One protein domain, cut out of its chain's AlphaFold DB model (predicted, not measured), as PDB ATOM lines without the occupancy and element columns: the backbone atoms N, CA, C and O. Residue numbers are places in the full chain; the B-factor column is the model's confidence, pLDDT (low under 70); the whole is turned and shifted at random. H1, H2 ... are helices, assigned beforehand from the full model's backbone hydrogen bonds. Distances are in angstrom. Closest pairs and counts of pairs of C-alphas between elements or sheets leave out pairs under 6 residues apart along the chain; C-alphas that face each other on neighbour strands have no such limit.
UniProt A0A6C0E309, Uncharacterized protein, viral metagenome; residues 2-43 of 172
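What this domain is: This is residues 2 to 43 of the 172 residues of an uncharacterized protein of viral metagenome (UniProt A0A6C0E309). One long helix, H2, makes the length of this domain, and a much shorter helix, H1, stands off from the first half of H2 across a gap. The link, residues 11 to 16, turns between them, giving an open hook with one long arm. The printed part has 42 residues with two named helices, H1 then H2, no named strand, and the class all helix. It is only just loose, close to extended, with a radius of gyration of the C-alphas of 13.4 A and spans of 42 by 20 by 9 A.

Where its parts are: H2, residues 17 to 39, is 32.4 A long, from C-alpha 17 at (-9.039, -20.248, -37.676) to C-alpha 39 at (-32.644, -17.136, -15.629). H1, residues 2 to 10, begins with C-alpha 2 at (-13.920, -7.513, -20.647).

How they stand to each other: H1 and H2 are apart, with no C-alpha of the one within 8 A of the other. A short link of 6 residues joins them. In H2 every O i to N i+4 pair is within hydrogen-bond range; in H1, 4 of 5 are.

The domain as a whole: The C-alphas farthest apart, of Ser 15 and Gln 42, are 42.8 A apart. Residues 12 to 18 and 28 to 43 stand free. The printed part has no cut. Residues 2 to 14 and 41 to 43 have pLDDT under 70.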
ATOM      1  N   PHE A   2     -14.743  -6.619 -21.495       44.06
ATOM      2  CA  PHE A   2     -13.920  -7.513 -20.647       44.06
ATOM      3  C   PHE A   2     -13.237  -8.637 -21.452       44.06
ATOM      4  O   PHE A   2     -12.045  -8.886 -21.294       44.06
ATOM      5  N   PHE A   3     -13.970  -9.227 -22.407       46.78
ATOM      6  CA  PHE A   3     -13.431 -10.199 -23.362       46.78
ATOM      7  C   PHE A   3     -12.249  -9.656 -24.173       46.78
ATOM      8  O   PHE A   3     -11.329 -10.414 -24.429       46.78
ATOM      9  N   THR A   4     -12.229  -8.369 -24.535       54.88
ATOM     10  CA  THR A   4     -11.176  -7.767 -25.373       54.88
ATOM     11  C   THR A   4      -9.877  -7.504 -24.607       54.88
ATOM     12  O   THR A   4      -8.788  -7.611 -25.165       54.88
ATOM     13  N   LEU A   5      -9.973  -7.162 -23.317       51.81
ATOM     14  CA  LEU A   5      -8.806  -6.946 -22.453       51.81
ATOM     15  C   LEU A   5      -8.198  -8.272 -21.986       51.81
ATOM     16  O   LEU A   5      -6.982  -8.439 -22.047       51.81
ATOM     17  N   VAL A   6      -9.041  -9.239 -21.609       52.16
ATOM     18  CA  VAL A   6      -8.604 -10.608 -21.295       52.16
ATOM     19  C   VAL A   6      -8.126 -11.336 -22.560       52.16
ATOM     20  O   VAL A   6      -7.188 -12.130 -22.487       52.16
ATOM     21  N   SER A   7      -8.682 -11.036 -23.746       50.03
ATOM     22  CA  SER A   7      -8.188 -11.645 -24.986       50.03
ATOM     23  C   SER A   7      -6.774 -11.180 -25.343       50.03
ATOM     24  O   SER A   7      -5.962 -11.962 -25.831       50.03
ATOM     25  N   ASN A   8      -6.445  -9.914 -25.081       56.19
ATOM     26  CA  ASN A   8      -5.160  -9.344 -25.487       56.19
ATOM     27  C   ASN A   8      -3.968  -9.847 -24.641       56.19
ATOM     28  O   ASN A   8      -2.821  -9.782 -25.085       56.19
ATOM     29  N   THR A   9      -4.225 -10.371 -23.436       56.88
ATOM     30  CA  THR A   9      -3.200 -10.954 -22.552       56.88
ATOM     31  C   THR A   9      -3.053 -12.468 -22.714       56.88
ATOM     32  O   THR A   9      -1.925 -12.955 -22.720       56.88
ATOM     33  N   LEU A  10      -4.148 -13.215 -22.898       53.94
ATOM     34  CA  LEU A  10      -4.110 -14.685 -22.998       53.94
ATOM     35  C   LEU A  10      -3.916 -15.238 -24.423       53.94
ATOM     36  O   LEU A  10      -3.463 -16.369 -24.571       53.94
ATOM     37  N   PHE A  11      -4.225 -14.472 -25.477       56.47
ATOM     38  CA  PHE A  11      -4.398 -15.024 -26.833       56.47
ATOM     39  C   PHE A  11      -3.421 -14.437 -27.875       56.47
ATOM     40  O   PHE A  11      -3.677 -14.481 -29.075       56.47
ATOM     41  N   ARG A  12      -2.238 -13.963 -27.446       56.47
ATOM     42  CA  ARG A  12      -1.154 -13.465 -28.333       56.47
ATOM     43  C   ARG A  12      -0.588 -14.488 -29.333       56.47
ATOM     44  O   ARG A  12       0.243 -14.121 -30.158       56.47
ATOM     45  N   LYS A  13      -0.975 -15.763 -29.244       60.88
ATOM     46  CA  LYS A  13      -0.398 -16.871 -30.026       60.88
ATOM     47  C   LYS A  13      -1.392 -17.542 -30.978       60.88
ATOM     48  O   LYS A  13      -1.198 -18.694 -31.347       60.88
ATOM     49  N   ILE A  14      -2.452 -16.824 -31.346       61.66
ATOM     50  CA  ILE A  14      -3.552 -17.348 -32.154       61.66
ATOM     51  C   ILE A  14      -3.535 -16.740 -33.546       61.66
ATOM     52  O   ILE A  14      -3.858 -15.575 -33.757       61.66
ATOM     53  N   SER A  15      -3.137 -17.583 -34.491       72.25
ATOM     54  CA  SER A  15      -3.158 -17.333 -35.930       72.25
ATOM     55  C   SER A  15      -4.040 -18.341 -36.677       72.25
ATOM     56  O   SER A  15      -4.281 -18.173 -37.872       72.25
ATOM     57  N   THR A  16      -4.548 -19.383 -36.004       81.56
ATOM     58  CA  THR A  16      -5.305 -20.461 -36.648       81.56
ATOM     59  C   THR A  16      -6.810 -20.177 -36.603       81.56
ATOM     60  O   THR A  16      -7.342 -19.907 -35.524       81.56
ATOM     61  N   PRO A  17      -7.572 -20.358 -37.702       81.69
ATOM     62  CA  PRO A  17      -9.039 -20.248 -37.676       81.69
ATOM     63  C   PRO A  17      -9.714 -21.199 -36.667       81.69
ATOM     64  O   PRO A  17     -10.797 -20.904 -36.167       81.69
ATOM     65  N   ARG A  18      -9.058 -22.317 -36.322       80.69
ATOM     66  CA  ARG A  18      -9.517 -23.264 -35.291       80.69
ATOM     67  C   ARG A  18      -9.532 -22.653 -33.889       80.69
ATOM     68  O   ARG A  18     -10.424 -22.964 -33.107       80.69
ATOM     69  N   ASP A  19      -8.591 -21.766 -33.592       78.75
ATOM     70  CA  ASP A  19      -8.446 -21.170 -32.265       78.75
ATOM     71  C   ASP A  19      -9.513 -20.090 -32.035       78.75
ATOM     72  O   ASP A  19     -10.097 -20.008 -30.957       78.75
ATOM     73  N   TYR A  20      -9.847 -19.315 -33.073       81.44
ATOM     74  CA  TYR A  20     -11.002 -18.409 -33.054       81.44
ATOM     75  C   TYR A  20     -12.315 -19.171 -32.860       81.44
ATOM     76  O   TYR A  20     -13.170 -18.729 -32.094       81.44
ATOM     77  N   LEU A  21     -12.465 -20.335 -33.502       81.25
ATOM     78  CA  LEU A  21     -13.618 -21.212 -33.299       81.25
ATOM     79  C   LEU A  21     -13.654 -21.750 -31.859       81.25
ATOM     80  O   LEU A  21     -14.717 -21.757 -31.245       81.25
ATOM     81  N   TYR A  22     -12.505 -22.107 -31.278       82.25
ATOM     82  CA  TYR A  22     -12.406 -22.504 -29.870       82.25
ATOM     83  C   TYR A  22     -12.795 -21.365 -28.910       82.25
ATOM     84  O   TYR A  22     -13.626 -21.577 -28.030       82.25
ATOM     85  N   ILE A  23     -12.285 -20.142 -29.115       82.56
ATOM     86  CA  ILE A  23     -12.693 -18.949 -28.348       82.56
ATOM     87  C   ILE A  23     -14.199 -18.711 -28.478       82.56
ATOM     88  O   ILE A  23     -14.863 -18.432 -27.483       82.56
ATOM     89  N   PHE A  24     -14.748 -18.829 -29.690       85.25
ATOM     90  CA  PHE A  24     -16.172 -18.645 -29.946       85.25
ATOM     91  C   PHE A  24     -17.022 -19.691 -29.215       85.25
ATOM     92  O   PHE A  24     -17.993 -19.328 -28.557       85.25
ATOM     93  N   VAL A  25     -16.634 -20.970 -29.257       86.44
ATOM     94  CA  VAL A  25     -17.331 -22.057 -28.549       86.44
ATOM     95  C   VAL A  25     -17.235 -21.880 -27.033       86.44
ATOM     96  O   VAL A  25     -18.262 -21.921 -26.360       86.44
ATOM     97  N   VAL A  26     -16.047 -21.612 -26.481       86.69
ATOM     98  CA  VAL A  26     -15.870 -21.355 -25.038       86.69
ATOM     99  C   VAL A  26     -16.656 -20.114 -24.602       86.69
ATOM    100  O   VAL A  26     -17.319 -20.140 -23.566       86.69
ATOM    101  N   GLY A  27     -16.651 -19.051 -25.408       87.62
ATOM    102  CA  GLY A  27     -17.440 -17.841 -25.180       87.62
ATOM    103  C   GLY A  27     -18.945 -18.100 -25.209       87.62
ATOM    104  O   GLY A  27     -19.652 -17.634 -24.319       87.62
ATOM    105  N   ALA A  28     -19.435 -18.890 -26.166       86.06
ATOM    106  CA  ALA A  28     -20.843 -19.259 -26.277       86.06
ATOM    107  C   ALA A  28     -21.303 -20.156 -25.114       86.06
ATOM    108  O   ALA A  28     -22.374 -19.927 -24.550       86.06
ATOM    109  N   VAL A  29     -20.487 -21.132 -24.702       86.81
ATOM    110  CA  VAL A  29     -20.761 -21.989 -23.535       86.81
ATOM    111  C   VAL A  29     -20.765 -21.163 -22.248       86.81
ATOM    112  O   VAL A  29     -21.718 -21.246 -21.477       86.81
ATOM    113  N   CYS A  30     -19.766 -20.301 -22.042       87.00
ATOM    114  CA  CYS A  30     -19.703 -19.402 -20.889       87.00
ATOM    115  C   CYS A  30     -20.903 -18.437 -20.850       87.00
ATOM    116  O   CYS A  30     -21.553 -18.300 -19.814       87.00
ATOM    117  N   TYR A  31     -21.272 -17.846 -21.992       85.75
ATOM    118  CA  TYR A  31     -22.477 -17.023 -22.125       85.75
ATOM    119  C   TYR A  31     -23.746 -17.806 -21.770       85.75
ATOM    120  O   TYR A  31     -24.581 -17.306 -21.024       85.75
ATOM    121  N   SER A  32     -23.871 -19.047 -22.249       85.44
ATOM    122  CA  SER A  32     -25.028 -19.907 -21.978       85.44
ATOM    123  C   SER A  32     -25.135 -20.269 -20.496       85.44
ATOM    124  O   SER A  32     -26.231 -20.223 -19.945       85.44
ATOM    125  N   ILE A  33     -24.010 -20.546 -19.827       83.94
ATOM    126  CA  ILE A  33     -23.955 -20.781 -18.376       83.94
ATOM    127  C   ILE A  33     -24.379 -19.523 -17.613       83.94
ATOM    128  O   ILE A  33     -25.251 -19.604 -16.754       83.94
ATOM    129  N   VAL A  34     -23.828 -18.351 -17.950       82.25
ATOM    130  CA  VAL A  34     -24.197 -17.072 -17.315       82.25
ATOM    131  C   VAL A  34     -25.680 -16.753 -17.536       82.25
ATOM    132  O   VAL A  34     -26.365 -16.344 -16.601       82.25
ATOM    133  N   HIS A  35     -26.200 -16.978 -18.743       81.69
ATOM    134  CA  HIS A  35     -27.600 -16.732 -19.081       81.69
ATOM    135  C   HIS A  35     -28.549 -17.696 -18.354       81.69
ATOM    136  O   HIS A  35     -29.547 -17.260 -17.783       81.69
ATOM    137  N   TRP A  36     -28.217 -18.989 -18.306       81.50
ATOM    138  CA  TRP A  36     -28.971 -19.998 -17.557       81.50
ATOM    139  C   TRP A  36     -28.956 -19.721 -16.049       81.50
ATOM    140  O   TRP A  36     -30.001 -19.780 -15.402       81.50
ATOM    141  N   TYR A  37     -27.804 -19.325 -15.503       75.50
ATOM    142  CA  TYR A  37     -27.660 -18.917 -14.106       75.50
ATOM    143  C   TYR A  37     -28.550 -17.699 -13.796       75.50
ATOM    144  O   TYR A  37     -29.366 -17.754 -12.881       75.50
ATOM    145  N   LEU A  38     -28.504 -16.645 -14.622       72.62
ATOM    146  CA  LEU A  38     -29.356 -15.446 -14.496       72.62
ATOM    147  C   LEU A  38     -30.864 -15.704 -14.663       72.62
ATOM    148  O   LEU A  38     -31.673 -14.906 -14.178       72.62
ATOM    149  N   TYR A  39     -31.247 -16.764 -15.380       74.56
ATOM    150  CA  TYR A  39     -32.644 -17.136 -15.629       74.56
ATOM    151  C   TYR A  39     -33.177 -18.191 -14.642       74.56
ATOM    152  O   TYR A  39     -34.384 -18.444 -14.590       74.56
ATOM    153  N   SER A  40     -32.303 -18.782 -13.822       72.12
ATOM    154  CA  SER A  40     -32.666 -19.727 -12.764       72.12
ATOM    155  C   SER A  40     -33.389 -18.985 -11.631       72.12
ATOM    156  O   SER A  40     -32.784 -18.428 -10.719       72.12
ATOM    157  N   LYS A  41     -34.721 -18.953 -11.746       59.91
ATOM    158  CA  LYS A  41     -35.701 -18.049 -11.105       59.91
ATOM    159  C   LYS A  41     -35.779 -17.998  -9.564       59.91
ATOM    160  O   LYS A  41     -36.743 -17.435  -9.059       59.91
ATOM    161  N   GLN A  42     -34.844 -18.586  -8.817       59.53
ATOM    162  CA  GLN A  42     -35.092 -18.996  -7.426       59.53
ATOM    163  C   GLN A  42     -34.009 -18.612  -6.397       59.53
ATOM    164  O   GLN A  42     -33.920 -19.241  -5.348       59.53
ATOM    165  N   GLN A  43     -33.195 -17.583  -6.664       55.69
ATOM    166  CA  GLN A  43     -32.242 -17.042  -5.681       55.69
ATOM    167  C   GLN A  43     -32.485 -15.558  -5.395       55.69
ATOM    168  O   GLN A  43     -31.866 -14.666  -5.981       55.69
TER     169      GLN A  43